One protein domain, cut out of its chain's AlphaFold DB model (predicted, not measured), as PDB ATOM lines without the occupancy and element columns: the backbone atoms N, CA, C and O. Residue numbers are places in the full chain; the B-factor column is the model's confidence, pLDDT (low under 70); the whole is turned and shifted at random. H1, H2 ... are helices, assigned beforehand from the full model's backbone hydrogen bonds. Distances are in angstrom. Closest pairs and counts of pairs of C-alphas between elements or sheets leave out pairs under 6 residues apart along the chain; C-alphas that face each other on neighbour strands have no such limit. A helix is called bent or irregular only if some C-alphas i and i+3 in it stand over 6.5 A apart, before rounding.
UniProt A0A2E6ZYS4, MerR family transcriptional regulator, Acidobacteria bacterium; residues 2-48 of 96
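This is residues 2 to 48 of the 96 residues of the protein "MerR family transcriptional regulator" of Acidobacteria bacterium (UniProt A0A2E6ZYS4). A long helix, H2, and a shorter one, H1, set crosswise to it and not in contact with it, are joined by a long looping link that folds back on itself in a narrow loop. H2 makes one end of the longest axis and this loop, around Val 21, makes the other, while residues 40 to 46, of which 40 to 44 belong to H2, stick out. The 47 printed residues hold two named helices, H1 then H2 along the chain, and no named strand; the class is all helix. The whole is elongated, spanning 37 by 20 by 17 A, and only just compact, close to loose, with a radius of gyration of the C-alphas of 11.3 A.

H2 covers residues 29 to 44 and is 21.7 A long from C-alpha 29 at (-17.480, -16.063, -36.558) to C-alpha 44 at (-28.464, -13.068, -18.129), with its largest change in z. H1 covers residues 3 to 11 and is 12.5 A long, beginning at C-alpha 3 at (-35.197, -15.227, -36.591) and ending at C-alpha 11 at (-32.249, -3.136, -37.960), with its largest change in y.

H2 and H1 are apart, with no C-alpha of the one within 8 A of the other. In the link between them, residues 18 to 19 pair with residues 25 to 26, antiparallel, in stretches too short to be named strands. In both H1 and H2 every O i to N i+4 pair is within hydrogen-bond range. Neither helix is bent.

The C-alphas of Val 21 and Leu 45, the two farthest apart, are separated by 37.3 A. The link from H1 to H2 is long, with 17 residues, 12 to 28. The printed part, residues 2 to 48, has no cut, and its first and last C-alphas are 17.5 A apart. The mean pLDDT of the printed part is 93.1, and no printed residue is under 70.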
ATOM      1  N   HIS A   2     -34.421 -16.520 -31.931       89.56
ATOM      2  CA  HIS A   2     -35.490 -16.539 -32.925       89.56
ATOM      3  C   HIS A   2     -35.138 -15.656 -34.149       89.56
ATOM      4  O   HIS A   2     -34.546 -14.586 -33.960       89.56
ATOM      5  N   PRO A   3     -35.513 -16.020 -35.395       91.81
ATOM      6  CA  PRO A   3     -35.197 -15.227 -36.591       91.81
ATOM      7  C   PRO A   3     -35.681 -13.770 -36.547       91.81
ATOM      8  O   PRO A   3     -35.023 -12.882 -37.090       91.81
ATOM      9  N   GLN A   4     -36.805 -13.488 -35.883       93.62
ATOM     10  CA  GLN A   4     -37.292 -12.111 -35.715       93.62
ATOM     11  C   GLN A   4     -36.379 -11.273 -34.808       93.62
ATOM     12  O   GLN A   4     -36.184 -10.087 -35.074       93.62
ATOM     13  N   THR A   5     -35.773 -11.883 -33.786       93.56
ATOM     14  CA  THR A   5     -34.793 -11.225 -32.911       93.56
ATOM     15  C   THR A   5     -33.550 -10.831 -33.702       93.56
ATOM     16  O   THR A   5     -33.103  -9.694 -33.608       93.56
ATOM     17  N   LEU A   6     -33.056 -11.719 -34.573       94.12
ATOM     18  CA  LEU A   6     -31.929 -11.415 -35.460       94.12
ATOM     19  C   LEU A   6     -32.238 -10.241 -36.398       94.12
ATOM     20  O   LEU A   6     -31.435  -9.323 -36.522       94.12
ATOM     21  N   ARG A   7     -33.439 -10.208 -36.994       93.56
ATOM     22  CA  ARG A   7     -33.886  -9.069 -37.818       93.56
ATOM     23  C   ARG A   7     -34.002  -7.775 -37.011       93.56
ATOM     24  O   ARG A   7     -33.751  -6.697 -37.539       93.56
ATOM     25  N   LYS A   8     -34.422  -7.853 -35.745       93.88
ATOM     26  CA  LYS A   8     -34.453  -6.693 -34.842       93.88
ATOM     27  C   LYS A   8     -33.037  -6.170 -34.601       93.88
ATOM     28  O   LYS A   8     -32.822  -4.975 -34.742       93.88
ATOM     29  N   TYR A   9     -32.087  -7.049 -34.295       95.31
ATOM     30  CA  TYR A   9     -30.696  -6.664 -34.051       95.31
ATOM     31  C   TYR A   9     -30.013  -6.108 -35.303       95.31
ATOM     32  O   TYR A   9     -29.317  -5.104 -35.200       95.31
ATOM     33  N   GLU A  10     -30.277  -6.680 -36.482       93.75
ATOM     34  CA  GLU A  10     -29.810  -6.142 -37.770       93.75
ATOM     35  C   GLU A  10     -30.344  -4.721 -38.010       93.75
ATOM     36  O   GLU A  10     -29.570  -3.821 -38.318       93.75
ATOM     37  N   ARG A  11     -31.650  -4.481 -37.808       93.44
ATOM     38  CA  ARG A  11     -32.249  -3.136 -37.960       93.44
ATOM     39  C   ARG A  11     -31.669  -2.105 -36.996       93.44
ATOM     40  O   ARG A  11     -31.574  -0.938 -37.347       93.44
ATOM     41  N   LEU A  12     -31.304  -2.539 -35.792       91.12
ATOM     42  CA  LEU A  12     -30.648  -1.703 -34.787       91.12
ATOM     43  C   LEU A  12     -29.135  -1.565 -35.033       91.12
ATOM     44  O   LEU A  12     -28.449  -0.911 -34.258       91.12
ATOM     45  N   GLY A  13     -28.599  -2.192 -36.085       92.00
ATOM     46  CA  GLY A  13     -27.180  -2.142 -36.428       92.00
ATOM     47  C   GLY A  13     -26.263  -2.888 -35.456       92.00
ATOM     48  O   GLY A  13     -25.048  -2.723 -35.545       92.00
ATOM     49  N   LEU A  14     -26.819  -3.703 -34.551       92.88
ATOM     50  CA  LEU A  14     -26.058  -4.476 -33.561       92.88
ATOM     51  C   LEU A  14     -25.282  -5.632 -34.200       92.88
ATOM     52  O   LEU A  14     -24.280  -6.071 -33.644       92.88
ATOM     53  N   VAL A  15     -25.766  -6.108 -35.347       93.75
ATOM     54  CA  VAL A  15     -25.181  -7.161 -36.183       93.75
ATOM     55  C   VAL A  15     -25.309  -6.769 -37.648       93.75
ATOM     56  O   VAL A  15     -26.264  -6.088 -38.033       93.75
ATOM     57  N   ARG A  16     -24.353  -7.188 -38.470       92.31
ATOM     58  CA  ARG A  16     -24.283  -6.885 -39.904       92.31
ATOM     59  C   ARG A  16     -23.961  -8.163 -40.683       92.31
ATOM     60  O   ARG A  16     -22.818  -8.365 -41.086       92.31
ATOM     61  N   PRO A  17     -24.957  -9.040 -40.907       93.12
ATOM     62  CA  PRO A  17     -24.740 -10.251 -41.683       93.12
ATOM     63  C   PRO A  17     -24.374  -9.923 -43.131       93.12
ATOM     64  O   PRO A  17     -24.954  -9.024 -43.748       93.12
ATOM     65  N   ALA A  18     -23.480 -10.722 -43.705       92.31
ATOM     66  CA  ALA A  18     -23.296 -10.762 -45.146       92.31
ATOM     67  C   ALA A  18     -24.520 -11.407 -45.815       92.31
ATOM     68  O   ALA A  18     -25.295 -12.136 -45.184       92.31
ATOM     69  N   ARG A  19     -24.696 -11.153 -47.114       91.50
ATOM     70  CA  ARG A  19     -25.755 -11.771 -47.920       91.50
ATOM     71  C   ARG A  19     -25.149 -12.659 -48.993       91.50
ATOM     72  O   ARG A  19     -24.214 -12.245 -49.670       91.50
ATOM     73  N   THR A  20     -25.687 -13.864 -49.154       91.25
ATOM     74  CA  THR A  20     -25.359 -14.714 -50.308       91.25
ATOM     75  C   THR A  20     -26.078 -14.235 -51.568       91.25
ATOM     76  O   THR A  20     -27.011 -13.432 -51.500       91.25
ATOM     77  N   VAL A  21     -25.700 -14.802 -52.718       83.94
ATOM     78  CA  VAL A  21     -26.342 -14.580 -54.030       83.94
ATOM     79  C   VAL A  21     -27.859 -14.868 -54.000       83.94
ATOM     80  O   VAL A  21     -28.614 -14.266 -54.751       83.94
ATOM     81  N   GLY A  22     -28.334 -15.706 -53.068       84.44
ATOM     82  CA  GLY A  22     -29.758 -15.990 -52.832       84.44
ATOM     83  C   GLY A  22     -30.428 -15.140 -51.740       84.44
ATOM     84  O   GLY A  22     -31.482 -15.520 -51.238       84.44
ATOM     85  N   SER A  23     -29.823 -14.024 -51.312       85.12
ATOM     86  CA  SER A  23     -30.323 -13.134 -50.243       85.12
ATOM     87  C   SER A  23     -30.398 -13.771 -48.840       85.12
ATOM     88  O   SER A  23     -31.052 -13.248 -47.931       85.12
ATOM     89  N   MET A  24     -29.695 -14.888 -48.617       89.75
ATOM     90  CA  MET A  24     -29.615 -15.519 -47.298       89.75
ATOM     91  C   MET A  24     -28.598 -14.791 -46.415       89.75
ATOM     92  O   MET A  24     -27.511 -14.440 -46.874       89.75
ATOM     93  N   ARG A  25     -28.948 -14.577 -45.142       93.06
ATOM     94  CA  ARG A  25     -28.045 -13.985 -44.144       93.06
ATOM     95  C   ARG A  25     -26.995 -15.002 -43.729       93.06
ATOM     96  O   ARG A  25     -27.354 -16.088 -43.278       93.06
ATOM     97  N   VAL A  26     -25.735 -14.609 -43.810       93.25
ATOM     98  CA  VAL A  26     -24.599 -15.385 -43.318       93.25
ATOM     99  C   VAL A  26     -23.880 -14.550 -42.276       93.25
ATOM    100  O   VAL A  26     -23.559 -13.385 -42.509       93.25
ATOM    101  N   TYR A  27     -23.656 -15.151 -41.115       92.81
ATOM    102  CA  TYR A  27     -22.944 -14.526 -40.009       92.81
ATOM    103  C   TYR A  27     -21.516 -15.064 -39.993       92.81
ATOM    104  O   TYR A  27     -21.313 -16.277 -40.068       92.81
ATOM    105  N   SER A  28     -20.538 -14.166 -39.912       93.81
ATOM    106  CA  SER A  28     -19.146 -14.539 -39.660       93.81
ATOM    107  C   SER A  28     -18.985 -15.084 -38.236       93.81
ATOM    108  O   SER A  28     -19.879 -14.947 -37.400       93.81
ATOM    109  N   SER A  29     -17.829 -15.675 -37.931       92.94
ATOM    110  CA  SER A  29     -17.480 -16.063 -36.558       92.94
ATOM    111  C   SER A  29     -17.590 -14.887 -35.581       92.94
ATOM    112  O   SER A  29     -18.201 -15.029 -34.526       92.94
ATOM    113  N   GLU A  30     -17.096 -13.711 -35.972       90.06
ATOM    114  CA  GLU A  30     -17.178 -12.482 -35.176       90.06
ATOM    115  C   GLU A  30     -18.631 -12.068 -34.899       90.06
ATOM    116  O   GLU A  30     -18.989 -11.735 -33.770       90.06
ATOM    117  N   GLU A  31     -19.502 -12.153 -35.905       92.81
ATOM    118  CA  GLU A  31     -20.930 -11.871 -35.744       92.81
ATOM    119  C   GLU A  31     -21.624 -12.898 -34.836       92.81
ATOM    120  O   GLU A  31     -22.506 -12.540 -34.052       92.81
ATOM    121  N   LEU A  32     -21.218 -14.171 -34.885       94.19
ATOM    122  CA  LEU A  32     -21.724 -15.196 -33.968       94.19
ATOM    123  C   LEU A  32     -21.299 -14.920 -32.520       94.19
ATOM    124  O   LEU A  32     -22.119 -15.055 -31.610       94.19
ATOM    125  N   ASP A  33     -20.057 -14.497 -32.295       92.81
ATOM    126  CA  ASP A  33     -19.574 -14.112 -30.965       92.81
ATOM    127  C   ASP A  33     -20.279 -12.860 -30.445       92.81
ATOM    128  O   ASP A  33     -20.711 -12.811 -29.289       92.81
ATOM    129  N   ARG A  34     -20.515 -11.889 -31.328       94.44
ATOM    130  CA  ARG A  34     -21.322 -10.700 -31.046       94.44
ATOM    131  C   ARG A  34     -22.743 -11.070 -30.623       94.44
ATOM    132  O   ARG A  34     -23.229 -10.576 -29.610       94.44
ATOM    133  N   LEU A  35     -23.395 -11.991 -31.336       95.50
ATOM    134  CA  LEU A  35     -24.726 -12.498 -30.984       95.50
ATOM    135  C   LEU A  35     -24.747 -13.213 -29.629       95.50
ATOM    136  O   LEU A  35     -25.702 -13.037 -28.870       95.50
ATOM    137  N   ARG A  36     -23.712 -13.997 -29.304       95.06
ATOM    138  CA  ARG A  36     -23.568 -14.646 -27.987       95.06
ATOM    139  C   ARG A  36     -23.436 -13.612 -26.872       95.06
ATOM    140  O   ARG A  36     -24.096 -13.752 -25.845       95.06
ATOM    141  N   LEU A  37     -22.646 -12.559 -27.089       94.94
ATOM    142  CA  LEU A  37     -22.503 -11.466 -26.133       94.94
ATOM    143  C   LEU A  37     -23.824 -10.714 -25.943       94.94
ATOM    144  O   LEU A  37     -24.255 -10.545 -24.807       94.94
ATOM    145  N   ILE A  38     -24.507 -10.336 -27.030       96.19
ATOM    146  CA  ILE A  38     -25.832  -9.698 -26.957       96.19
ATOM    147  C   ILE A  38     -26.798 -10.569 -26.156       96.19
ATOM    148  O   ILE A  38     -27.509 -10.054 -25.298       96.19
ATOM    149  N   LYS A  39     -26.806 -11.884 -26.413       95.25
ATOM    150  CA  LYS A  39     -27.645 -12.828 -25.675       95.25
ATOM    151  C   LYS A  39     -27.381 -12.745 -24.176       95.25
ATOM    152  O   LYS A  39     -28.312 -12.527 -23.421       95.25
ATOM    153  N   ARG A  40     -26.118 -12.870 -23.766       95.75
ATOM    154  CA  ARG A  40     -25.715 -12.813 -22.357       95.75
ATOM    155  C   ARG A  40     -26.093 -11.481 -21.707       95.75
ATOM    156  O   ARG A  40     -26.599 -11.463 -20.593       95.75
ATOM    157  N   LEU A  41     -25.857 -10.363 -22.394       96.25
ATOM    158  CA  LEU A  41     -26.184  -9.035 -21.872       96.25
ATOM    159  C   LEU A  41     -27.693  -8.871 -21.637       96.25
ATOM    160  O   LEU A  41     -28.087  -8.326 -20.612       96.25
ATOM    161  N   VAL A  42     -28.525  -9.347 -22.565       95.75
ATOM    162  CA  VAL A  42     -29.987  -9.217 -22.474       95.75
ATOM    163  C   VAL A  42     -30.586 -10.247 -21.518       95.75
ATOM    164  O   VAL A  42     -31.321  -9.866 -20.611       95.75
ATOM    165  N   ASP A  43     -30.281 -11.529 -21.720       95.06
ATOM    166  CA  ASP A  43     -30.949 -12.641 -21.037       95.06
ATOM    167  C   ASP A  43     -30.411 -12.827 -19.609       95.06
ATOM    168  O   ASP A  43     -31.197 -13.014 -18.684       95.06
ATOM    169  N   ASP A  44     -29.089 -12.740 -19.417       95.75
ATOM    170  CA  ASP A  44     -28.464 -13.068 -18.129       95.75
ATOM    171  C   ASP A  44     -28.276 -11.824 -17.245       95.75
ATOM    172  O   ASP A  44     -28.378 -11.908 -16.023       95.75
ATOM    173  N   LEU A  45     -27.977 -10.667 -17.850       95.56
ATOM    174  CA  LEU A  45     -27.687  -9.419 -17.125       95.56
ATOM    175  C   LEU A  45     -28.829  -8.392 -17.176       95.56
ATOM    176  O   LEU A  45     -28.714  -7.331 -16.565       95.56
ATOM    177  N   GLY A  46     -29.915  -8.675 -17.903       96.19
ATOM    178  CA  GLY A  46     -31.086  -7.795 -17.982       96.19
ATOM    179  C   GLY A  46     -30.820  -6.438 -18.644       96.19
ATOM    180  O   GLY A  46     -31.576  -5.487 -18.438       96.19
ATOM    181  N   VAL A  47     -29.746  -6.308 -19.428       97.00
ATOM    182  CA  VAL A  47     -29.370  -5.046 -20.073       97.00
ATOM    183  C   VAL A  47     -30.320  -4.755 -21.233       97.00
ATOM    184  O   VAL A  47     -30.551  -5.586 -22.112       97.00
ATOM    185  N   ASN A  48     -30.855  -3.536 -21.272       95.44
ATOM    186  CA  ASN A  48     -31.703  -3.094 -22.376       95.44
ATOM    187  C   ASN A  48     -30.898  -2.901 -23.681       95.44
ATOM    188  O   ASN A  48     -29.673  -2.809 -23.682       95.44
TER     189      ASN A  48